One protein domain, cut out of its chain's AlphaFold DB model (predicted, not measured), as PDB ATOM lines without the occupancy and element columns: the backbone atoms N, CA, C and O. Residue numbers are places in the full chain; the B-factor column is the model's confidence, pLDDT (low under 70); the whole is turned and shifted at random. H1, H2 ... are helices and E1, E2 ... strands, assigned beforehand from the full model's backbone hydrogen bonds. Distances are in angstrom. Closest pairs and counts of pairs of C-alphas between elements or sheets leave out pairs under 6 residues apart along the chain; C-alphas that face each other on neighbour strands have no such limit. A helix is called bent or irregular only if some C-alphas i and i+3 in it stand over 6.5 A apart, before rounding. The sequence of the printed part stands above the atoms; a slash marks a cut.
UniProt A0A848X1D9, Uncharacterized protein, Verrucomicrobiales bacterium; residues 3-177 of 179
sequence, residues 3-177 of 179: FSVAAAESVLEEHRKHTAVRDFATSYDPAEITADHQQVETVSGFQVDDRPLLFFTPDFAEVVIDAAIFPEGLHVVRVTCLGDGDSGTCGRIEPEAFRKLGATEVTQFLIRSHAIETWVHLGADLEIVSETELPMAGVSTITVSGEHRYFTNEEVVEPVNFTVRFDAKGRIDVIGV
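What this domain is: This is residues 3 to 177 of the 179 residues of an uncharacterized protein of Verrucomicrobiales bacterium (UniProt A0A848X1D9). A twisted sheet of six strands curls round one kinked helix, H2, and a smaller lobe, with the three-stranded sheet E2, E4, E3, the short helix H1 and long loops, lies on the other side of H2 from the large sheet. The long strands E6, E7 and E8 and their turns make the longest axis. The printed part has 175 residues, with two named helices and nine named strands in the order E1 H1 E2 E3 E4 E5 H2 E6 E7 E8 E9, and its class is mixed. The large sheet, E1 E6 E7 E8 E9 E5, is antiparallel throughout; the small one is mixed. The whole is compact, with a radius of gyration of the C-alphas of 15.7 A, and flat, spanning 50 by 42 by 23 A.

How they stand to each other: In the large sheet, E6 (residues 123 to 134), E7 (139 to 151), E8 (155 to 166) and E9 (171 to 176) form a meander, each strand the antiparallel neighbour of the one before. Within hydrogen-bond range are N 127 and O 145 at 2.7 A, N 144 and O 162 at 2.9 A, and N 165 and O 173 at 2.8 A. The edge strands are E1 (residues 3 to 6), with N 3 and O 126 at 2.9 A, and E5 (87 to 92), with N 90 and O 172 at 2.9 A. H2, residues 95 to 112, is on one face of this sheet, giving two layers, a helix over a sheet; the C-alphas of Ala 103 and Ser 140, its closest to E7, are 6.6 A apart. H2 has a kink of 94 degrees near residue 103 and is irregular, with C-alphas 100 and 103 9.5 A apart; 11 of its 14 O i to N i+4 pairs are within hydrogen-bond range. In the small sheet, E4 (residues 63 to 66) is parallel to E2 (27 to 31), with N 31 and O 65 at 2.9 A, and forms a hairpin with E3 (54 to 56), with N 64 and O 55 at 2.8 A. H1, residues 11 to 15, only grazes this sheet; its one O i to N i+4 pair is within range.

Where its parts are: E1 begins at C-alpha 3 (11.292, 27.858, -3.978). E7 is 37.2 A long, E8 34.2 A, E6 31.7 A and H2 21.0 A. E6 bends by 51 degrees at residue 129, and E7 by 51 degrees at residue 146. E9, 16.6 A long, ends at C-alpha 176 (22.891, 41.150, 3.732).

The domain as a whole: The C-alphas farthest apart, those of Met 136 and Asn 153, are 49.9 A apart. The links H1 to E2, E2 to E3 and E4 to E5 are long. The printed part has no cut, its mean pLDDT is 93.8, and no printed residue is under 70.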
ATOM      1  N   PHE A   3      10.673  28.400  -2.773       92.19
ATOM      2  CA  PHE A   3      11.292  27.858  -3.978       92.19
ATOM      3  C   PHE A   3      12.702  27.345  -3.671       92.19
ATOM      4  O   PHE A   3      13.345  27.805  -2.732       92.19
ATOM      5  N   SER A   4      13.185  26.416  -4.489       90.81
ATOM      6  CA  SER A   4      14.530  25.855  -4.365       90.81
ATOM      7  C   SER A   4      15.347  26.184  -5.608       90.81
ATOM      8  O   SER A   4      14.806  26.283  -6.716       90.81
ATOM      9  N   VAL A   5      16.651  26.341  -5.415       88.44
ATOM     10  CA  VAL A   5      17.655  26.403  -6.477       88.44
ATOM     11  C   VAL A   5      18.672  25.297  -6.242       88.44
ATOM     12  O   VAL A   5      19.161  25.131  -5.127       88.44
ATOM     13  N   ALA A   6      18.974  24.524  -7.280       87.62
ATOM     14  CA  ALA A   6      19.884  23.390  -7.208       87.62
ATOM     15  C   ALA A   6      21.010  23.550  -8.227       87.62
ATOM     16  O   ALA A   6      20.777  23.984  -9.354       87.62
ATOM     17  N   ALA A   7      22.221  23.132  -7.859       82.81
ATOM     18  CA  ALA A   7      23.383  23.236  -8.737       82.81
ATOM     19  C   ALA A   7      23.192  22.516 -10.074       82.81
ATOM     20  O   ALA A   7      23.546  23.061 -11.117       82.81
ATOM     21  N   ALA A   8      22.557  21.341 -10.039       85.56
ATOM     22  CA  ALA A   8      22.253  20.520 -11.210       85.56
ATOM     23  C   ALA A   8      21.296  21.191 -12.218       85.56
ATOM     24  O   ALA A   8      21.228  20.768 -13.371       85.56
ATOM     25  N   GLU A   9      20.564  22.221 -11.789       86.81
ATOM     26  CA  GLU A   9      19.582  22.966 -12.584       86.81
ATOM     27  C   GLU A   9      20.043  24.414 -12.821       86.81
ATOM     28  O   GLU A   9      19.223  25.311 -12.976       86.81
ATOM     29  N   SER A  10      21.354  24.666 -12.786       91.38
ATOM     30  CA  SER A  10      21.914  26.012 -12.928       91.38
ATOM     31  C   SER A  10      22.272  26.376 -14.369       91.38
ATOM     32  O   SER A  10      22.556  25.513 -15.202       91.38
ATOM     33  N   VAL A  11      22.381  27.684 -14.627       93.06
ATOM     34  CA  VAL A  11      22.894  28.232 -15.895       93.06
ATOM     35  C   VAL A  11      24.277  27.666 -16.241       93.06
ATOM     36  O   VAL A  11      24.543  27.380 -17.404       93.06
ATOM     37  N   LEU A  12      25.144  27.434 -15.247       92.94
ATOM     38  CA  LEU A  12      26.463  26.834 -15.474       92.94
ATOM     39  C   LEU A  12      26.363  25.394 -15.993       92.94
ATOM     40  O   LEU A  12      27.080  25.028 -16.922       92.94
ATOM     41  N   GLU A  13      25.487  24.571 -15.414       93.56
ATOM     42  CA  GLU A  13      25.288  23.192 -15.880       93.56
ATOM     43  C   GLU A  13      24.684  23.145 -17.281       93.56
ATOM     44  O   GLU A  13      25.023  22.268 -18.075       93.56
ATOM     45  N   GLU A  14      23.819  24.099 -17.620       95.19
ATOM     46  CA  GLU A  14      23.360  24.261 -18.995       95.19
ATOM     47  C   GLU A  14      24.509  24.665 -19.925       95.19
ATOM     48  O   GLU A  14      24.733  23.998 -20.933       95.19
ATOM     49  N   HIS A  15      25.301  25.673 -19.559       95.06
ATOM     50  CA  HIS A  15      26.438  26.158 -20.350       95.06
ATOM     51  C   HIS A  15      27.467  25.050 -20.626       95.06
ATOM     52  O   HIS A  15      27.957  24.904 -21.749       95.06
ATOM     53  N   ARG A  16      27.711  24.185 -19.631       95.06
ATOM     54  CA  ARG A  16      28.586  23.004 -19.725       95.06
ATOM     55  C   ARG A  16      28.136  21.962 -20.750       95.06
ATOM     56  O   ARG A  16      28.958  21.161 -21.194       95.06
ATOM     57  N   LYS A  17      26.862  21.958 -21.160       94.56
ATOM     58  CA  LYS A  17      26.375  21.092 -22.250       94.56
ATOM     59  C   LYS A  17      26.872  21.556 -23.621       94.56
ATOM     60  O   LYS A  17      26.905  20.748 -24.546       94.56
ATOM     61  N   HIS A  18      27.260  22.825 -23.742       92.06
ATOM     62  CA  HIS A  18      27.666  23.450 -24.999       92.06
ATOM     63  C   HIS A  18      29.176  23.700 -25.077       92.06
ATOM     64  O   HIS A  18      29.763  23.569 -26.150       92.06
ATOM     65  N   THR A  19      29.824  24.023 -23.953       93.38
ATOM     66  CA  THR A  19      31.249  24.380 -23.920       93.38
ATOM     67  C   THR A  19      31.936  23.972 -22.611       93.38
ATOM     68  O   THR A  19      31.301  23.640 -21.612       93.38
ATOM     69  N   ALA A  20      33.269  23.979 -22.602       89.75
ATOM     70  CA  ALA A  20      34.082  23.588 -21.454       89.75
ATOM     71  C   ALA A  20      34.311  24.764 -20.487       89.75
ATOM     72  O   ALA A  20      35.412  25.311 -20.411       89.75
ATOM     73  N   VAL A  21      33.281  25.125 -19.718       90.00
ATOM     74  CA  VAL A  21      33.347  26.187 -18.696       90.00
ATOM     75  C   VAL A  21      33.446  25.584 -17.296       90.00
ATOM     76  O   VAL A  21      32.768  24.609 -16.954       90.00
ATOM     77  N   ARG A  22      34.354  26.135 -16.483       83.38
ATOM     78  CA  ARG A  22      34.707  25.574 -15.169       83.38
ATOM     79  C   ARG A  22      34.010  26.258 -14.011       83.38
ATOM     80  O   ARG A  22      33.581  25.553 -13.106       83.38
ATOM     81  N   ASP A  23      33.859  27.570 -14.072       85.50
ATOM     82  CA  ASP A  23      33.398  28.375 -12.947       85.50
ATOM     83  C   ASP A  23      32.084  29.079 -13.281       85.50
ATOM     84  O   ASP A  23      31.748  29.265 -14.452       85.50
ATOM     85  N   PHE A  24      31.337  29.460 -12.245       85.44
ATOM     86  CA  PHE A  24      30.174  30.326 -12.407       85.44
ATOM     87  C   PHE A  24      30.594  31.679 -12.982       85.44
ATOM     88  O   PHE A  24      31.700  32.164 -12.728       85.44
ATOM     89  N   ALA A  25      29.684  32.297 -13.734       88.81
ATOM     90  CA  ALA A  25      29.865  33.659 -14.200       88.81
ATOM     91  C   ALA A  25      30.083  34.601 -13.005       88.81
ATOM     92  O   ALA A  25      29.474  34.436 -11.952       88.81
ATOM     93  N   THR A  26      30.950  35.595 -13.166       93.19
ATOM     94  CA  THR A  26      31.098  36.703 -12.205       93.19
ATOM     95  C   THR A  26      30.290  37.932 -12.621       93.19
ATOM     96  O   THR A  26      30.071  38.849 -11.828       93.19
ATOM     97  N   SER A  27      29.847  37.953 -13.875       96.88
ATOM     98  CA  SER A  27      29.005  38.975 -14.483       96.88
ATOM     99  C   SER A  27      28.287  38.406 -15.705       96.88
ATOM    100  O   SER A  27      28.727  37.411 -16.279       96.88
ATOM    101  N   TYR A  28      27.206  39.068 -16.100       97.94
ATOM    102  CA  TYR A  28      26.531  38.878 -17.377       97.94
ATOM    103  C   TYR A  28      26.633  40.181 -18.157       97.94
ATOM    104  O   TYR A  28      26.019  41.182 -17.773       97.94
ATOM    105  N   ASP A  29      27.431  40.173 -19.221       98.25
ATOM    106  CA  ASP A  29      27.644  41.367 -20.029       98.25
ATOM    107  C   ASP A  29      26.393  41.686 -20.864       98.25
ATOM    108  O   ASP A  29      25.700  40.767 -21.325       98.25
ATOM    109  N   PRO A  30      26.060  42.976 -21.042       98.38
ATOM    110  CA  PRO A  30      24.908  43.374 -21.832       98.38
ATOM    111  C   PRO A  30      25.195  43.177 -23.325       98.38
ATOM    112  O   PRO A  30      26.221  43.636 -23.832       98.38
ATOM    113  N   ALA A  31      24.265  42.557 -24.048       98.31
ATOM    114  CA  ALA A  31      24.368  42.345 -25.489       98.31
ATOM    115  C   ALA A  31      23.099  42.771 -26.240       98.31
ATOM    116  O   ALA A  31      21.973  42.614 -25.761       98.31
ATOM    117  N   GLU A  32      23.283  43.283 -27.459       97.75
ATOM    118  CA  GLU A  32      22.191  43.416 -28.422       97.75
ATOM    119  C   GLU A  32      21.836  42.028 -28.966       97.75
ATOM    120  O   GLU A  32      22.626  41.396 -29.669       97.75
ATOM    121  N   ILE A  33      20.642  41.542 -28.630       97.69
ATOM    122  CA  ILE A  33      20.241  40.176 -28.972       97.69
ATOM    123  C   ILE A  33      19.776  40.103 -30.427       97.69
ATOM    124  O   ILE A  33      18.903  40.851 -30.871       97.69
ATOM    125  N   THR A  34      20.347  39.150 -31.156       96.31
ATOM    126  CA  THR A  34      20.017  38.829 -32.551       96.31
ATOM    127  C   THR A  34      19.391  37.437 -32.655       96.31
ATOM    128  O   THR A  34      19.341  36.694 -31.680       96.31
ATOM    129  N   ALA A  35      18.953  37.048 -33.856       95.25
ATOM    130  CA  ALA A  35      18.406  35.713 -34.110       95.25
ATOM    131  C   ALA A  35      19.426  34.566 -33.945       95.25
ATOM    132  O   ALA A  35      19.018  33.413 -33.847       95.25
ATOM    133  N   ASP A  36      20.727  34.877 -33.924       96.88
ATOM    134  CA  ASP A  36      21.795  33.884 -33.762       96.88
ATOM    135  C   ASP A  36      22.098  33.579 -32.287       96.88
ATOM    136  O   ASP A  36      22.826  32.636 -31.986       96.88
ATOM    137  N   HIS A  37      21.557  34.378 -31.365       98.00
ATOM    138  CA  HIS A  37      21.648  34.106 -29.938       98.00
ATOM    139  C   HIS A  37      20.652  33.015 -29.555       98.00
ATOM    140  O   HIS A  37      19.500  33.021 -29.993       98.00
ATOM    141  N   GLN A  38      21.078  32.105 -28.686       97.62
ATOM    142  CA  GLN A  38      20.200  31.068 -28.157       97.62
ATOM    143  C   GLN A  38      19.764  31.431 -26.742       97.62
ATOM    144  O   GLN A  38      20.592  31.815 -25.927       97.62
ATOM    145  N   GLN A  39      18.478  31.308 -26.427       97.25
ATOM    146  CA  GLN A  39      17.996  31.541 -25.064       97.25
ATOM    147  C   GLN A  39      18.598  30.539 -24.068       97.25
ATOM    148  O   GLN A  39      18.846  29.384 -24.418       97.25
ATOM    149  N   VAL A  40      18.788  30.974 -22.824       97.75
ATOM    150  CA  VAL A  40      19.131  30.077 -21.712       97.75
ATOM    151  C   VAL A  40      17.845  29.467 -21.156       97.75
ATOM    152  O   VAL A  40      17.028  30.164 -20.553       97.75
ATOM    153  N   GLU A  41      17.658  28.162 -21.340       96.94
ATOM    154  CA  GLU A  41      16.416  27.449 -21.016       96.94
ATOM    155  C   GLU A  41      16.125  27.407 -19.514       96.94
ATOM    156  O   GLU A  41      14.974  27.485 -19.093       96.94
ATOM    157  N   THR A  42      17.166  27.348 -18.683       94.69
ATOM    158  CA  THR A  42      17.045  27.332 -17.216       94.69
ATOM    159  C   THR A  42      16.262  28.534 -16.676       94.69
ATOM    160  O   THR A  42      15.598  28.443 -15.641       94.69
ATOM    161  N   VAL A  43      16.328  29.670 -17.373       96.00
ATOM    162  CA  VAL A  43      15.686  30.929 -16.975       96.00
ATOM    163  C   VAL A  43      14.749  31.485 -18.052       96.00
ATOM    164  O   VAL A  43      14.305  32.623 -17.928       96.00
ATOM    165  N   SER A  44      14.395  30.699 -19.075       94.06
ATOM    166  CA  SER A  44      13.562  31.161 -20.201       94.06
ATOM    167  C   SER A  44      12.125  31.505 -19.798       94.06
ATOM    168  O   SER A  44      11.452  32.260 -20.493       94.06
ATOM    169  N   GLY A  45      11.665  31.021 -18.639       94.94
ATOM    170  CA  GLY A  45      10.374  31.402 -18.062       94.94
ATOM    171  C   GLY A  45      10.285  32.866 -17.610       94.94
ATOM    172  O   GLY A  45       9.176  33.355 -17.422       94.94
ATOM    173  N   PHE A  46      11.418  33.560 -17.452       96.44
ATOM    174  CA  PHE A  46      11.463  34.990 -17.144       96.44
ATOM    175  C   PHE A  46      11.614  35.777 -18.440       96.44
ATOM    176  O   PHE A  46      12.610  35.624 -19.150       96.44
ATOM    177  N   GLN A  47      10.628  36.617 -18.746       96.88
ATOM    178  CA  GLN A  47      10.559  37.286 -20.041       96.88
ATOM    179  C   GLN A  47       9.809  38.616 -19.993       96.88
ATOM    180  O   GLN A  47       8.862  38.794 -19.230       96.88
ATOM    181  N   VAL A  48      10.208  39.544 -20.862       96.19
ATOM    182  CA  VAL A  48       9.504  40.812 -21.099       96.19
ATOM    183  C   VAL A  48       8.991  40.802 -22.529       96.19
ATOM    184  O   VAL A  48       9.786  40.683 -23.452       96.19
ATOM    185  N   ASP A  49       7.675  40.930 -22.716       94.31
ATOM    186  CA  ASP A  49       7.032  40.887 -24.040       94.31
ATOM    187  C   ASP A  49       7.466  39.658 -24.874       94.31
ATOM    188  O   ASP A  49       7.877  39.785 -26.027       94.31
ATOM    189  N   ASP A  50       7.422  38.469 -24.258       93.12
ATOM    190  CA  ASP A  50       7.845  37.181 -24.842       93.12
ATOM    191  C   ASP A  50       9.336  37.090 -25.227       93.12
ATOM    192  O   ASP A  50       9.750  36.214 -25.991       93.12
ATOM    193  N   ARG A  51      10.169  37.993 -24.695       93.50
ATOM    194  CA  ARG A  51      11.621  37.990 -24.889       93.50
ATOM    195  C   ARG A  51      12.340  37.501 -23.623       93.50
ATOM    196  O   ARG A  51      12.212  38.163 -22.587       93.50
ATOM    197  N   PRO A  52      13.104  36.391 -23.688       96.62
ATOM    198  CA  PRO A  52      13.934  35.921 -22.580       96.62
ATOM    199  C   PRO A  52      14.954  36.969 -22.136       96.62
ATOM    200  O   PRO A  52      15.286  37.887 -22.884       96.62
ATOM    201  N   LEU A  53      15.477  36.811 -20.920       97.81
ATOM    202  CA  LEU A  53      16.427  37.770 -20.350       97.81
ATOM    203  C   LEU A  53      17.899  37.377 -20.569       97.81
ATOM    204  O   LEU A  53      18.710  38.264 -20.827       97.81
ATOM    205  N   LEU A  54      18.252  36.084 -20.481       97.94
ATOM    206  CA  LEU A  54      19.615  35.577 -20.737       97.94
ATOM    207  C   LEU A  54      19.691  34.770 -22.028       97.94
ATOM    208  O   LEU A  54      18.801  33.979 -22.352       97.94
ATOM    209  N   PHE A  55      20.834  34.909 -22.692       98.44
ATOM    210  CA  PHE A  55      21.159  34.218 -23.925       98.44
ATOM    211  C   PHE A  55      22.594  33.696 -23.896       98.44
ATOM    212  O   PHE A  55      23.475  34.291 -23.283       98.44
ATOM    213  N   PHE A  56      22.845  32.614 -24.613       98.19
ATOM    214  CA  PHE A  56      24.173  32.261 -25.071       98.19
ATOM    215  C   PHE A  56      24.532  33.082 -26.310       98.19
ATOM    216  O   PHE A  56      23.706  33.316 -27.199       98.19
ATOM    217  N   THR A  57      25.798  33.476 -26.373       97.56
ATOM    218  CA  THR A  57      26.441  33.933 -27.613       97.56
ATOM    219  C   THR A  57      26.384  32.838 -28.693       97.56
ATOM    220  O   THR A  57      26.266  31.658 -28.353       97.56
ATOM    221  N   PRO A  58      26.473  33.177 -29.996       96.81
ATOM    222  CA  PRO A  58      26.301  32.198 -31.080       96.81
ATOM    223  C   PRO A  58      27.277  31.010 -31.054       96.81
ATOM    224  O   PRO A  58      26.971  29.938 -31.570       96.81
ATOM    225  N   ASP A  59      28.465  31.191 -30.473       95.81
ATOM    226  CA  ASP A  59      29.478  30.147 -30.291       95.81
ATOM    227  C   ASP A  59      29.427  29.487 -28.901       95.81
ATOM    228  O   ASP A  59      30.252  28.624 -28.596       95.81
ATOM    229  N   PHE A  60      28.450  29.870 -28.073       95.75
ATOM    230  CA  PHE A  60      28.294  29.486 -26.673       95.75
ATOM    231  C   PHE A  60      29.521  29.794 -25.810       95.75
ATOM    232  O   PHE A  60      29.686  29.174 -24.760       95.75
ATOM    233  N   ALA A  61      30.401  30.718 -26.205       94.00
ATOM    234  CA  ALA A  61      31.555  31.070 -25.381       94.00
ATOM    235  C   ALA A  61      31.116  31.733 -24.068       94.00
ATOM    236  O   ALA A  61      31.665  31.456 -23.002       94.00
ATOM    237  N   GLU A  62      30.077  32.559 -24.151       95.31
ATOM    238  CA  GLU A  62      29.612  33.422 -23.069       95.31
ATOM    239  C   GLU A  62      28.095  33.355 -22.905       95.31
ATOM    240  O   GLU A  62      27.355  33.097 -23.863       95.31
ATOM    241  N   VAL A  63      27.649  33.643 -21.681       97.56
ATOM    242  CA  VAL A  63      26.251  33.930 -21.365       97.56
ATOM    243  C   VAL A  63      26.107  35.437 -21.189       97.56
ATOM    244  O   VAL A  63      26.807  36.040 -20.378       97.56
ATOM    245  N   VAL A  64      25.195  36.035 -21.941       98.25
ATOM    246  CA  VAL A  64      24.953  37.477 -21.990       98.25
ATOM    247  C   VAL A  64      23.526  37.790 -21.563       98.25
ATOM    248  O   VAL A  64      22.638  36.934 -21.612       98.25
ATOM    249  N   ILE A  65      23.301  39.030 -21.140       98.50
ATOM    250  CA  ILE A  65      21.978  39.534 -20.777       98.50
ATOM    251  C   ILE A  65      21.499  40.560 -21.801       98.50
ATOM    252  O   ILE A  65      22.295  41.285 -22.395       98.50
ATOM    253  N   ASP A  66      20.193  40.627 -22.028       98.31
ATOM    254  CA  ASP A  66      19.620  41.560 -22.993       98.31
ATOM    255  C   ASP A  66      19.858  43.029 -22.603       98.31
ATOM    256  O   ASP A  66      19.274  43.533 -21.638       98.31
ATOM    257  N   ALA A  67      20.665  43.742 -23.393       98.12
ATOM    258  CA  ALA A  67      21.006  45.145 -23.162       98.12
ATOM    259  C   ALA A  67      19.792  46.088 -23.227       98.12
ATOM    260  O   ALA A  67      19.827  47.173 -22.647       98.12
ATOM    261  N   ALA A  68      18.704  45.697 -23.902       97.19
ATOM    262  CA  ALA A  68      17.479  46.497 -23.929       97.19
ATOM    263  C   ALA A  68      16.742  46.492 -22.577       97.19
ATOM    264  O   ALA A  68      15.932  47.380 -22.312       97.19
ATOM    265  N   ILE A  69      17.013  45.493 -21.731       97.81
ATOM    266  CA  ILE A  69      16.378  45.303 -20.423       97.81
ATOM    267  C   ILE A  69      17.365  45.623 -19.295       97.81
ATOM    268  O   ILE A  69      16.991  46.280 -18.324       97.81
ATOM    269  N   PHE A  70      18.623  45.199 -19.435       98.19
ATOM    270  CA  PHE A  70      19.712  45.414 -18.483       98.19
ATOM    271  C   PHE A  70      20.896  46.094 -19.184       98.19
ATOM    272  O   PHE A  70      21.886  45.439 -19.506       98.19
ATOM    273  N   PRO A  71      20.834  47.409 -19.441       97.62
ATOM    274  CA  PRO A  71      21.798  48.111 -20.298       97.62
ATOM    275  C   PRO A  71      23.222  48.164 -19.739       97.62
ATOM    276  O   PRO A  71      24.168  48.400 -20.483       97.62
ATOM    277  N   GLU A  72      23.381  47.980 -18.430       97.75
ATOM    278  CA  GLU A  72      24.683  47.974 -17.751       97.75
ATOM    279  C   GLU A  72      25.190  46.552 -17.473       97.75
ATOM    280  O   GLU A  72      26.254  46.387 -16.885       97.75
ATOM    281  N   GLY A  73      24.439  45.531 -17.895       97.94
ATOM    282  CA  GLY A  73      24.688  44.148 -17.514       97.94
ATOM    283  C   GLY A  73      24.331  43.866 -16.057       97.94
ATOM    284  O   GLY A  73      23.671  44.664 -15.377       97.94
ATOM    285  N   LEU A  74      24.779  42.705 -15.582       98.44
ATOM    286  CA  LEU A  74      24.685  42.308 -14.182       98.44
ATOM    287  C   LEU A  74      26.051  41.903 -13.634       98.44
ATOM    288  O   LEU A  74      26.811  41.188 -14.279       98.44
ATOM    289  N   HIS A  75      26.318  42.285 -12.395       97.94
ATOM    290  CA  HIS A  75      27.393  41.749 -11.578       97.94
ATOM    291  C   HIS A  75      26.825  40.738 -10.589       97.94
ATOM    292  O   HIS A  75      25.780  40.970  -9.972       97.94
ATOM    293  N   VAL A  76      27.536  39.627 -10.415       97.12
ATOM    294  CA  VAL A  76      27.142  38.619  -9.437       97.12
ATOM    295  C   VAL A  76      27.389  39.144  -8.028       97.12
ATOM    296  O   VAL A  76      28.503  39.538  -7.679       97.12
ATOM    297  N   VAL A  77      26.345  39.120  -7.201       97.31
ATOM    298  CA  VAL A  77      26.438  39.427  -5.773       97.31
ATOM    299  C   VAL A  77      26.318  38.140  -4.973       97.31
ATOM    300  O   VAL A  77      25.271  37.494  -4.956       97.31
ATOM    301  N   ARG A  78      27.393  37.786  -4.267       95.31
ATOM    302  CA  ARG A  78      27.440  36.616  -3.389       95.31
ATOM    303  C   ARG A  78      26.903  36.952  -2.006       95.31
ATOM    304  O   ARG A  78      27.624  37.492  -1.167       95.31
ATOM    305  N   VAL A  79      25.644  36.603  -1.756       94.44
ATOM    306  CA  VAL A  79      24.973  36.947  -0.492       94.44
ATOM    307  C   VAL A  79      25.516  36.172   0.701       94.44
ATOM    308  O   VAL A  79      25.504  36.690   1.808       94.44
ATOM    309  N   THR A  80      26.080  34.984   0.478       90.50
ATOM    310  CA  THR A  80      26.735  34.178   1.525       90.50
ATOM    311  C   THR A  80      28.005  34.830   2.085       90.50
ATOM    312  O   THR A  80      28.524  34.392   3.107       90.50
ATOM    313  N   CYS A  81      28.513  35.887   1.438       90.81
ATOM    314  CA  CYS A  81      29.658  36.669   1.906       90.81
ATOM    315  C   CYS A  81      29.286  38.080   2.386       90.81
ATOM    316  O   CYS A  81      30.184  38.823   2.782       90.81
ATOM    317  N   LEU A  82      28.008  38.472   2.342       93.06
ATOM    318  CA  LEU A  82      27.578  39.780   2.831       93.06
ATOM    319  C   LEU A  82      27.372  39.738   4.347       93.06
ATOM    320  O   LEU A  82      26.622  38.908   4.861       93.06
ATOM    321  N   GLY A  83      28.017  40.661   5.064       92.69
ATOM    322  CA  GLY A  83      27.695  40.937   6.455       92.69
ATOM    323  C   GLY A  83      26.336  41.626   6.607       92.69
ATOM    324  O   GLY A  83      25.713  42.075   5.645       92.69
ATOM    325  N   ASP A  84      25.874  41.728   7.852       95.06
ATOM    326  CA  ASP A  84      24.633  42.431   8.189       95.06
ATOM    327  C   ASP A  84      24.726  43.917   7.813       95.06
ATOM    328  O   ASP A  84      25.581  44.641   8.324       95.06
ATOM    329  N   GLY A  85      23.856  44.363   6.905       95.06
ATOM    330  CA  GLY A  85      23.855  45.722   6.363       95.06
ATOM    331  C   GLY A  85      24.887  45.989   5.261       95.06
ATOM    332  O   GLY A  85      24.808  47.043   4.622       95.06
ATOM    333  N   ASP A  86      25.804  45.055   4.988       97.06
ATOM    334  CA  ASP A  86      26.684  45.147   3.822       97.06
ATOM    335  C   ASP A  86      25.860  44.987   2.546       97.06
ATOM    336  O   ASP A  86      24.843  44.289   2.514       97.06
ATOM    337  N   SER A  87      26.297  45.639   1.470       96.69
ATOM    338  CA  SER A  87      25.568  45.606   0.207       96.69
ATOM    339  C   SER A  87      26.474  45.453  -1.002       96.69
ATOM    340  O   SER A  87      27.603  45.946  -1.021       96.69
ATOM    341  N   GLY A  88      25.945  44.780  -2.019       97.50
ATOM    342  CA  GLY A  88      26.508  44.706  -3.360       97.50
ATOM    343  C   GLY A  88      25.491  45.195  -4.386       97.50
ATOM    344  O   GLY A  88      24.293  44.950  -4.248       97.50
ATOM    345  N   THR A  89      25.954  45.888  -5.421       97.94
ATOM    346  CA  THR A  89      25.094  46.306  -6.534       97.94
ATOM    347  C   THR A  89      25.132  45.247  -7.621       97.94
ATOM    348  O   THR A  89      26.199  44.932  -8.140       97.94
ATOM    349  N   CYS A  90      23.961  44.709  -7.951       97.44
ATOM    350  CA  CYS A  90      23.809  43.669  -8.960       97.44
ATOM    351  C   CYS A  90      23.705  44.263 -10.369       97.44
ATOM    352  O   CYS A  90      24.192  43.663 -11.312       97.44
ATOM    353  N   GLY A  91      23.137  45.460 -10.532       97.88
ATOM    354  CA  GLY A  91      23.079  46.131 -11.832       97.88
ATOM    355  C   GLY A  91      21.920  47.112 -11.926       97.88
ATOM    356  O   GLY A  91      21.472  47.657 -10.911       97.88
ATOM    357  N   ARG A  92      21.428  47.331 -13.149       98.12
ATOM    358  CA  ARG A  92      20.279  48.199 -13.426       98.12
ATOM    359  C   ARG A  92      19.333  47.546 -14.427       98.12
ATOM    360  O   ARG A  92      19.773  47.109 -15.485       98.12
ATOM    361  N   ILE A  93      18.045  47.531 -14.097       98.12
ATOM    362  CA  ILE A  93      16.954  47.145 -14.997       98.12
ATOM    363  C   ILE A  93      16.262  48.395 -15.543       98.12
ATOM    364  O   ILE A  93      16.084  49.383 -14.827       98.12
ATOM    365  N   GLU A  94      15.848  48.367 -16.804       97.75
ATOM    366  CA  GLU A  94      15.072  49.458 -17.385       97.75
ATOM    367  C   GLU A  94      13.698  49.596 -16.699       97.75
ATOM    368  O   GLU A  94      12.987  48.599 -16.526       97.75
ATOM    369  N   PRO A  95      13.263  50.817 -16.316       95.00
ATOM    370  CA  PRO A  95      12.054  51.000 -15.511       95.00
ATOM    371  C   PRO A  95      10.774  50.443 -16.140       95.00
ATOM    372  O   PRO A  95       9.864  50.040 -15.420       95.00
ATOM    373  N   GLU A  96      10.662  50.438 -17.470       94.81
ATOM    374  CA  GLU A  96       9.502  49.852 -18.148       94.81
ATOM    375  C   GLU A  96       9.494  48.325 -18.043       94.81
ATOM    376  O   GLU A  96       8.459  47.749 -17.713       94.81
ATOM    377  N   ALA A  97      10.643  47.679 -18.247       96.38
ATOM    378  CA  ALA A  97      10.778  46.241 -18.064       96.38
ATOM    379  C   ALA A  97      10.509  45.835 -16.607       96.38
ATOM    380  O   ALA A  97       9.764  44.886 -16.356       96.38
ATOM    381  N   PHE A  98      11.016  46.613 -15.645       96.19
ATOM    382  CA  PHE A  98      10.727  46.406 -14.226       96.19
ATOM    383  C   PHE A  98       9.227  46.489 -13.913       96.19
ATOM    384  O   PHE A  98       8.719  45.666 -13.161       96.19
ATOM    385  N   ARG A  99       8.490  47.434 -14.515       94.06
ATOM    386  CA  ARG A  99       7.026  47.522 -14.340       94.06
ATOM    387  C   ARG A  99       6.274  46.316 -14.903       94.06
ATOM    388  O   ARG A  99       5.182  46.036 -14.420       94.06
ATOM    389  N   LYS A 100       6.808  45.656 -15.933       95.31
ATOM    390  CA  LYS A 100       6.177  44.490 -16.570       95.31
ATOM    391  C   LYS A 100       6.401  43.204 -15.770       95.31
ATOM    392  O   LYS A 100       5.450  42.456 -15.599       95.31
ATOM    393  N   LEU A 101       7.619  42.988 -15.266       95.19
ATOM    394  CA  LEU A 101       7.979  41.812 -14.454       95.19
ATOM    395  C   LEU A 101       7.549  41.953 -12.983       95.19
ATOM    396  O   LEU A 101       7.063  41.021 -12.353       95.19
ATOM    397  N   GLY A 102       7.742  43.136 -12.399       94.69
ATOM    398  CA  GLY A 102       7.595  43.356 -10.962       94.69
ATOM    399  C   GLY A 102       8.791  42.856 -10.138       94.69
ATOM    400  O   GLY A 102       9.652  42.102 -10.598       94.69
ATOM    401  N   ALA A 103       8.863  43.301  -8.880       95.75
ATOM    402  CA  ALA A 103      10.024  43.084  -8.014       95.75
ATOM    403  C   ALA A 103      10.249  41.604  -7.664       95.75
ATOM    404  O   ALA A 103      11.390  41.129  -7.652       95.75
ATOM    405  N   THR A 104       9.165  40.870  -7.404       95.88
ATOM    406  CA  THR A 104       9.206  39.437  -7.090       95.88
ATOM    407  C   THR A 104       9.787  38.613  -8.242       95.88
ATOM    408  O   THR A 104      10.681  37.795  -8.015       95.88
ATOM    409  N   GLU A 105       9.328  38.836  -9.475       96.12
ATOM    410  CA  GLU A 105       9.777  38.066 -10.639       96.12
ATOM    411  C   GLU A 105      11.234  38.381 -10.993       96.12
ATOM    412  O   GLU A 105      12.034  37.461 -11.166       96.12
ATOM    413  N   VAL A 106      11.621  39.663 -10.965       97.56
ATOM    414  CA  VAL A 106      13.024  40.070 -11.145       97.56
ATOM    415  C   VAL A 106      13.915  39.440 -10.072       97.56
ATOM    416  O   VAL A 106      14.980  38.921 -10.388       97.56
ATOM    417  N   THR A 107      13.485  39.414  -8.809       97.94
ATOM    418  CA  THR A 107      14.270  38.789  -7.730       97.94
ATOM    419  C   THR A 107      14.467  37.290  -7.962       97.94
ATOM    420  O   THR A 107      15.579  36.786  -7.814       97.94
ATOM    421  N   GLN A 108      13.417  36.567  -8.362       96.81
ATOM    422  CA  GLN A 108      13.523  35.136  -8.664       96.81
ATOM    423  C   GLN A 108      14.430  34.865  -9.857       96.81
ATOM    424  O   GLN A 108      15.241  33.939  -9.803       96.81
ATOM    425  N   PHE A 109      14.322  35.685 -10.899       97.56
ATOM    426  CA  PHE A 109      15.205  35.633 -12.049       97.56
ATOM    427  C   PHE A 109      16.670  35.797 -11.636       97.56
ATOM    428  O   PHE A 109      17.487  34.947 -11.974       97.56
ATOM    429  N   LEU A 110      16.999  36.837 -10.860       97.88
ATOM    430  CA  LEU A 110      18.371  37.105 -10.417       97.88
ATOM    431  C   LEU A 110      18.948  35.957  -9.579       97.88
ATOM    432  O   LEU A 110      20.127  35.634  -9.693       97.88
ATOM    433  N   ILE A 111      18.125  35.316  -8.745       96.88
ATOM    434  CA  ILE A 111      18.549  34.163  -7.945       96.88
ATOM    435  C   ILE A 111      18.746  32.927  -8.829       96.88
ATOM    436  O   ILE A 111      19.755  32.243  -8.696       96.88
ATOM    437  N   ARG A 112      17.817  32.632  -9.749       95.38
ATOM    438  CA  ARG A 112      17.897  31.451 -10.630       95.38
ATOM    439  C   ARG A 112      18.981  31.567 -11.696       95.38
ATOM    440  O   ARG A 112      19.574  30.560 -12.063       95.38
ATOM    441  N   SER A 113      19.274  32.780 -12.157       95.12
ATOM    442  CA  SER A 113      20.410  33.054 -13.036       95.12
ATOM    443  C   SER A 113      21.740  33.099 -12.285       95.12
ATOM    444  O   SER A 113      22.775  33.235 -12.917       95.12
ATOM    445  N   HIS A 114      21.748  33.008 -10.952       94.75
ATOM    446  CA  HIS A 114      22.926  33.222 -10.101       94.75
ATOM    447  C   HIS A 114      23.549  34.625 -10.194       94.75
ATOM    448  O   HIS A 114      24.660  34.827  -9.713       94.75
ATOM    449  N   ALA A 115      22.840  35.623 -10.730       96.50
ATOM    450  CA  ALA A 115      23.215  37.025 -10.525       96.50
ATOM    451  C   ALA A 115      23.189  37.404  -9.026       96.50
ATOM    452  O   ALA A 115      23.939  38.266  -8.573       96.50
ATOM    453  N   ILE A 116      22.366  36.707  -8.241       96.75
ATOM    454  CA  ILE A 116      22.443  36.644  -6.782       96.75
ATOM    455  C   ILE A 116      22.848  35.219  -6.401       96.75
ATOM    456  O   ILE A 116      22.040  34.291  -6.443       96.75
ATOM    457  N   GLU A 117      24.113  35.042  -6.029       94.12
ATOM    458  CA  GLU A 117      24.678  33.743  -5.661       94.12
ATOM    459  C   GLU A 117      24.324  33.434  -4.198       94.12
ATOM    460  O   GLU A 117      24.872  34.022  -3.262       94.12
ATOM    461  N   THR A 118      23.359  32.527  -4.015       89.69
ATOM    462  CA  THR A 118      22.766  32.160  -2.714       89.69
ATOM    463  C   THR A 118      23.357  30.895  -2.097       89.69
ATOM    464  O   THR A 118      23.021  30.557  -0.967       89.69
ATOM    465  N   TRP A 119      24.242  30.196  -2.806       83.19
ATOM    466  CA  TRP A 119      24.840  28.932  -2.379       83.19
ATOM    467  C   TRP A 119      26.202  28.716  -3.047       83.19
ATOM    468  O   TRP A 119      26.547  29.424  -3.983       83.19
ATOM    469  N   VAL A 120      26.977  27.741  -2.551       70.88
ATOM    470  CA  VAL A 120      28.366  27.503  -2.999       70.88
ATOM    471  C   VAL A 120      28.531  26.185  -3.767       70.88
ATOM    472  O   VAL A 120      29.200  26.161  -4.792       70.88
ATOM    473  N   HIS A 121      27.916  25.080  -3.306       72.62
ATOM    474  CA  HIS A 121      28.105  23.758  -3.932       72.62
ATOM    475  C   HIS A 121      26.815  23.030  -4.341       72.62
ATOM    476  O   HIS A 121      26.801  22.418  -5.404       72.62
ATOM    477  N   LEU A 122      25.767  23.025  -3.505       83.06
ATOM    478  CA  LEU A 122      24.617  22.128  -3.713       83.06
ATOM    479  C   LEU A 122      23.352  22.857  -4.149       83.06
ATOM    480  O   LEU A 122      22.677  22.418  -5.080       83.06
ATOM    481  N   GLY A 123      23.020  23.948  -3.468       90.00
ATOM    482  CA  GLY A 123      21.771  24.661  -3.686       90.00
ATOM    483  C   GLY A 123      21.321  25.439  -2.457       90.00
ATOM    484  O   GLY A 123      22.019  25.482  -1.439       90.00
ATOM    485  N   ALA A 124      20.135  26.028  -2.563       92.62
ATOM    486  CA  ALA A 124      19.460  26.723  -1.480       92.62
ATOM    487  C   ALA A 124      17.946  26.486  -1.527       92.62
ATOM    488  O   ALA A 124      17.347  26.425  -2.604       92.62
ATOM    489  N   ASP A 125      17.341  26.400  -0.345       94.19
ATOM    490  CA  ASP A 125      15.896  26.405  -0.137       94.19
ATOM    491  C   ASP A 125      15.513  27.785   0.403       94.19
ATOM    492  O   ASP A 125      15.955  28.185   1.481       94.19
ATOM    493  N   LEU A 126      14.721  28.536  -0.362       96.06
ATOM    494  CA  LEU A 126      14.477  29.960  -0.143       96.06
ATOM    495  C   LEU A 126      12.984  30.276  -0.042       96.06
ATOM    496  O   LEU A 126      12.117  29.602  -0.603       96.06
ATOM    497  N   GLU A 127      12.685  31.365   0.651       96.69
ATOM    498  CA  GLU A 127      11.361  31.938   0.784       96.69
ATOM    499  C   GLU A 127      11.407  33.459   0.627       96.69
ATOM    500  O   GLU A 127      12.147  34.149   1.325       96.69
ATOM    501  N   ILE A 128      10.556  34.004  -0.248       96.00
ATOM    502  CA  ILE A 128      10.202  35.428  -0.192       96.00
ATOM    503  C   ILE A 128       9.274  35.617   1.006       96.00
ATOM    504  O   ILE A 128       8.144  35.108   0.989       96.00
ATOM    505  N   VAL A 129       9.768  36.323   2.025       95.38
ATOM    506  CA  VAL A 129       9.075  36.548   3.307       95.38
ATOM    507  C   VAL A 129       8.387  37.906   3.381       95.38
ATOM    508  O   VAL A 129       7.439  38.069   4.145       95.38
ATOM    509  N   SER A 130       8.842  38.879   2.591       94.56
ATOM    510  CA  SER A 130       8.240  40.208   2.532       94.56
ATOM    511  C   SER A 130       8.457  40.846   1.166       94.56
ATOM    512  O   SER A 130       9.528  40.715   0.574       94.56
ATOM    513  N   GLU A 131       7.443  41.577   0.717       94.88
ATOM    514  CA  GLU A 131       7.499  42.513  -0.398       94.88
ATOM    515  C   GLU A 131       6.958  43.849   0.111       94.88
ATOM    516  O   GLU A 131       5.879  43.919   0.700       94.88
ATOM    517  N   THR A 132       7.740  44.913  -0.042       92.94
ATOM    518  CA  THR A 132       7.334  46.265   0.344       92.94
ATOM    519  C   THR A 132       7.573  47.204  -0.817       92.94
ATOM    520  O   THR A 132       8.704  47.361  -1.274       92.94
ATOM    521  N   GLU A 133       6.507  47.868  -1.246       88.25
ATOM    522  CA  GLU A 133       6.557  48.950  -2.216       88.25
ATOM    523  C   GLU A 133       6.346  50.281  -1.498       88.25
ATOM    524  O   GLU A 133       5.445  50.437  -0.672       88.25
ATOM    525  N   LEU A 134       7.172  51.265  -1.835       84.62
ATOM    526  CA  LEU A 134       7.045  52.650  -1.401       84.62
ATOM    527  C   LEU A 134       6.794  53.510  -2.646       84.62
ATOM    528  O   LEU A 134       7.731  54.128  -3.163       84.62
ATOM    529  N   PRO A 135       5.541  53.586  -3.143       71.81
ATOM    530  CA  PRO A 135       5.237  54.176  -4.447       71.81
ATOM    531  C   PRO A 135       5.676  55.636  -4.571       71.81
ATOM    532  O   PRO A 135       6.137  56.060  -5.624       71.81
ATOM    533  N   MET A 136       5.590  56.410  -3.482       71.94
ATOM    534  CA  MET A 136       6.010  57.817  -3.484       71.94
ATOM    535  C   MET A 136       7.533  57.998  -3.539       71.94
ATOM    536  O   MET A 136       7.999  59.055  -3.950       71.94
ATOM    537  N   ALA A 137       8.299  56.985  -3.127       74.19
ATOM    538  CA  ALA A 137       9.757  56.974  -3.205       74.19
ATOM    539  C   ALA A 137      10.274  56.258  -4.467       74.19
ATOM    540  O   ALA A 137      11.462  56.344  -4.763       74.19
ATOM    541  N   GLY A 138       9.399  55.551  -5.197       82.12
ATOM    542  CA  GLY A 138       9.779  54.687  -6.314       82.12
ATOM    543  C   GLY A 138      10.706  53.549  -5.889       82.12
ATOM    544  O   GLY A 138      11.568  53.157  -6.663       82.12
ATOM    545  N   VAL A 139      10.581  53.075  -4.646       91.06
ATOM    546  CA  VAL A 139      11.431  52.017  -4.091       91.06
ATOM    547  C   VAL A 139      10.599  50.767  -3.857       91.06
ATOM    548  O   VAL A 139       9.556  50.849  -3.209       91.06
ATOM    549  N   SER A 140      11.099  49.622  -4.310       95.06
ATOM    550  CA  SER A 140      10.549  48.307  -3.976       95.06
ATOM    551  C   SER A 140      11.616  47.465  -3.288       95.06
ATOM    552  O   SER A 140      12.798  47.544  -3.626       95.06
ATOM    553  N   THR A 141      11.216  46.664  -2.308       96.31
ATOM    554  CA  THR A 141      12.113  45.768  -1.571       96.31
ATOM    555  C   THR A 141      11.514  44.376  -1.464       96.31
ATOM    556  O   THR A 141      10.332  44.243  -1.150       96.31
ATOM    557  N   ILE A 142      12.339  43.359  -1.708       97.62
ATOM    558  CA  ILE A 142      12.012  41.943  -1.538       97.62
ATOM    559  C   ILE A 142      12.964  41.369  -0.500       97.62
ATOM    560  O   ILE A 142      14.175  41.364  -0.712       97.62
ATOM    561  N   THR A 143      12.433  40.872   0.612       97.06
ATOM    562  CA  THR A 143      13.234  40.167   1.616       97.06
ATOM    563  C   THR A 143      13.109  38.669   1.388       97.06
ATOM    564  O   THR A 143      12.003  38.120   1.327       97.06
ATOM    565  N   VAL A 144      14.264  38.021   1.274       97.50
ATOM    566  CA  VAL A 144      14.418  36.586   1.060       97.50
ATOM    567  C   VAL A 144      15.109  35.987   2.279       97.50
ATOM    568  O   VAL A 144      16.080  36.545   2.792       97.50
ATOM    569  N   SER A 145      14.595  34.853   2.737       96.25
ATOM    570  CA  SER A 145      15.118  34.078   3.859       96.25
ATOM    571  C   SER A 145      15.168  32.606   3.482       96.25
ATOM    572  O   SER A 145      14.333  32.143   2.707       96.25
ATOM    573  N   GLY A 146      16.126  31.860   4.012       95.06
ATOM    574  CA  GLY A 146      16.213  30.431   3.766       95.06
ATOM    575  C   GLY A 146      17.501  29.822   4.283       95.06
ATOM    576  O   GLY A 146      18.137  30.348   5.196       95.06
ATOM    577  N   GLU A 147      17.884  28.710   3.673       94.06
ATOM    578  CA  GLU A 147      19.108  27.983   3.983       94.06
ATOM    579  C   GLU A 147      19.841  27.593   2.702       94.06
ATOM    580  O   GLU A 147      19.222  27.308   1.675       94.06
ATOM    581  N   HIS A 148      21.167  27.562   2.765       92.50
ATOM    582  CA  HIS A 148      22.003  27.054   1.687       92.50
ATOM    583  C   HIS A 148      22.806  25.849   2.154       92.50
ATOM    584  O   HIS A 148      23.138  25.716   3.334       92.50
ATOM    585  N   ARG A 149      23.112  24.961   1.207       90.31
ATOM    586  CA  ARG A 149      23.790  23.692   1.480       90.31
ATOM    587  C   ARG A 149      25.103  23.603   0.720       90.31
ATOM    588  O   ARG A 149      25.185  23.944  -0.468       90.31
ATOM    589  N   TYR A 150      26.150  23.153   1.402       87.12
ATOM    590  CA  TYR A 150      27.475  22.982   0.814       87.12
ATOM    591  C   TYR A 150      28.297  21.904   1.524       87.12
ATOM    592  O   TYR A 150      28.034  21.553   2.668       87.12
ATOM    593  N   PHE A 151      29.311  21.373   0.835       85.06
ATOM    594  CA  PHE A 151      30.276  20.437   1.417       85.06
ATOM    595  C   PHE A 151      31.599  21.115   1.778       85.06
ATOM    596  O   PHE A 151      32.125  21.904   0.991       85.06
ATOM    597  N   THR A 152      32.164  20.742   2.929       80.00
ATOM    598  CA  THR A 152      33.587  20.950   3.259       80.00
ATOM    599  C   THR A 152      34.267  19.595   3.475       80.00
ATOM    600  O   THR A 152      35.000  19.133   2.610       80.00
ATOM    601  N   ASN A 153      33.935  18.917   4.578       85.62
ATOM    602  CA  ASN A 153      34.208  17.495   4.849       85.62
ATOM    603  C   ASN A 153      32.918  16.708   5.150       85.62
ATOM    604  O   ASN A 153      32.873  15.492   4.992       85.62
ATOM    605  N   GLU A 154      31.881  17.424   5.579       88.12
ATOM    606  CA  GLU A 154      30.515  16.967   5.806       88.12
ATOM    607  C   GLU A 154      29.544  17.951   5.140       88.12
ATOM    608  O   GLU A 154      29.961  19.021   4.675       88.12
ATOM    609  N   GLU A 155      28.274  17.564   5.034       89.06
ATOM    610  CA  GLU A 155      27.220  18.455   4.549       89.06
ATOM    611  C   GLU A 155      26.939  19.522   5.610       89.06
ATOM    612  O   GLU A 155      26.649  19.203   6.763       89.06
ATOM    613  N   VAL A 156      27.033  20.786   5.210       90.81
ATOM    614  CA  VAL A 156      26.752  21.948   6.048       90.81
ATOM    615  C   VAL A 156      25.494  22.633   5.529       90.81
ATOM    616  O   VAL A 156      25.345  22.840   4.323       90.81
ATOM    617  N   VAL A 157      24.606  22.989   6.457       92.19
ATOM    618  CA  VAL A 157      23.389  23.767   6.206       92.19
ATOM    619  C   VAL A 157      23.475  25.043   7.031       92.19
ATOM    620  O   VAL A 157      23.573  24.980   8.257       92.19
ATOM    621  N   GLU A 158      23.451  26.195   6.366       92.06
ATOM    622  CA  GLU A 158      23.557  27.505   7.011       92.06
ATOM    623  C   GLU A 158      22.441  28.445   6.543       92.06
ATOM    624  O   GLU A 158      21.994  28.355   5.396       92.06
ATOM    625  N   PRO A 159      21.962  29.345   7.420       93.56
ATOM    626  CA  PRO A 159      20.936  30.304   7.052       93.56
ATOM    627  C   PRO A 159      21.480  31.348   6.072       93.56
ATOM    628  O   PRO A 159      22.613  31.811   6.197       93.56
ATOM    629  N   VAL A 160      20.631  31.785   5.146       94.12
ATOM    630  CA  VAL A 160      20.906  32.892   4.227       94.12
ATOM    631  C   VAL A 160      19.721  33.848   4.223       94.12
ATOM    632  O   VAL A 160      18.585  33.448   3.972       94.12
ATOM    633  N   ASN A 161      19.973  35.126   4.517       95.88
ATOM    634  CA  ASN A 161      18.947  36.165   4.504       95.88
ATOM    635  C   ASN A 161      19.484  37.423   3.836       95.88
ATOM    636  O   ASN A 161      20.604  37.863   4.100       95.88
ATOM    637  N   PHE A 162      18.676  38.013   2.966       97.62
ATOM    638  CA  PHE A 162      19.039  39.231   2.260       97.62
ATOM    639  C   PHE A 162      17.799  39.996   1.810       97.62
ATOM    640  O   PHE A 162      16.699  39.453   1.703       97.62
ATOM    641  N   THR A 163      17.980  41.281   1.531       97.94
ATOM    642  CA  THR A 163      16.967  42.122   0.895       97.94
ATOM    643  C   THR A 163      17.469  42.589  -0.460       97.94
ATOM    644  O   THR A 163      18.565  43.134  -0.562       97.94
ATOM    645  N   VAL A 164      16.651  42.415  -1.495       98.31
ATOM    646  CA  VAL A 164      16.851  43.039  -2.803       98.31
ATOM    647  C   VAL A 164      16.085  44.351  -2.823       98.31
ATOM    648  O   VAL A 164      14.891  44.378  -2.527       98.31
ATOM    649  N   ARG A 165      16.767  45.444  -3.150       97.88
ATOM    650  CA  ARG A 165      16.198  46.785  -3.246       97.88
ATOM    651  C   ARG A 165      16.285  47.285  -4.679       97.88
ATOM    652  O   ARG A 165      17.367  47.325  -5.258       97.88
ATOM    653  N   PHE A 166      15.151  47.751  -5.180       97.44
ATOM    654  CA  PHE A 166      14.997  48.421  -6.462       97.44
ATOM    655  C   PHE A 166      14.730  49.902  -6.213       97.44
ATOM    656  O   PHE A 166      13.823  50.231  -5.447       97.44
ATOM    657  N   ASP A 167      15.515  50.793  -6.817       95.19
ATOM    658  CA  ASP A 167      15.260  52.237  -6.757       95.19
ATOM    659  C   ASP A 167      14.445  52.749  -7.958       95.19
ATOM    660  O   ASP A 167      14.180  52.029  -8.922       95.19
ATOM    661  N   ALA A 168      14.082  54.034  -7.930       92.06
ATOM    662  CA  ALA A 168      13.249  54.652  -8.963       92.06
ATOM    663  C   ALA A 168      13.904  54.694 -10.358       92.06
ATOM    664  O   ALA A 168      13.227  54.962 -11.352       92.06
ATOM    665  N   LYS A 169      15.222  54.476 -10.438       93.81
ATOM    666  CA  LYS A 169      15.999  54.408 -11.681       93.81
ATOM    667  C   LYS A 169      16.264  52.964 -12.114       93.81
ATOM    668  O   LYS A 169      16.953  52.766 -13.112       93.81
ATOM    669  N   GLY A 170      15.733  51.986 -11.380       94.94
ATOM    670  CA  GLY A 170      15.913  50.564 -11.634       94.94
ATOM    671  C   GLY A 170      17.252  50.009 -11.153       94.94
ATOM    672  O   GLY A 170      17.618  48.908 -11.556       94.94
ATOM    673  N   ARG A 171      18.007  50.733 -10.313       97.50
ATOM    674  CA  ARG A 171      19.213  50.176  -9.679       97.50
ATOM    675  C   ARG A 171      18.812  49.032  -8.754       97.50
ATOM    676  O   ARG A 171      17.856  49.167  -7.994       97.50
ATOM    677  N   ILE A 172      19.588  47.957  -8.797       98.44
ATOM    678  CA  ILE A 172      19.378  46.735  -8.027       98.44
ATOM    679  C   ILE A 172      20.515  46.597  -7.019       98.44
ATOM    680  O   ILE A 172      21.657  46.314  -7.391       98.44
ATOM    681  N   ASP A 173      20.204  46.780  -5.741       98.25
ATOM    682  CA  ASP A 173      21.133  46.520  -4.642       98.25
ATOM    683  C   ASP A 173      20.683  45.288  -3.855       98.25
ATOM    684  O   ASP A 173      19.491  45.079  -3.630       98.25
ATOM    685  N   VAL A 174      21.641  44.493  -3.398       98.25
ATOM    686  CA  VAL A 174      21.415  43.318  -2.555       98.25
ATOM    687  C   VAL A 174      22.100  43.560  -1.223       98.25
ATOM    688  O   VAL A 174      23.281  43.900  -1.190       98.25
ATOM    689  N   ILE A 175      21.350  43.429  -0.137       98.00
ATOM    690  CA  ILE A 175      21.766  43.809   1.213       98.00
ATOM    691  C   ILE A 175      21.722  42.565   2.097       98.00
ATOM    692  O   ILE A 175      20.674  41.921   2.178       98.00
ATOM    693  N   GLY A 176      22.831  42.238   2.758       96.31
ATOM    694  CA  GLY A 176      22.891  41.150   3.732       96.31
ATOM    695  C   GLY A 176      22.045  41.466   4.963       96.31
ATOM    696  O   GLY A 176      22.038  42.596   5.453       96.31
ATOM    697  N   VAL A 177      21.310  40.471   5.455       92.62
ATOM    698  CA  VAL A 177      20.479  40.589   6.658       92.62
ATOM    699  C   VAL A 177      20.880  39.482   7.616       92.62
ATOM    700  O   VAL A 177      21.023  38.325   7.219       92.62
TER     701      VAL A 177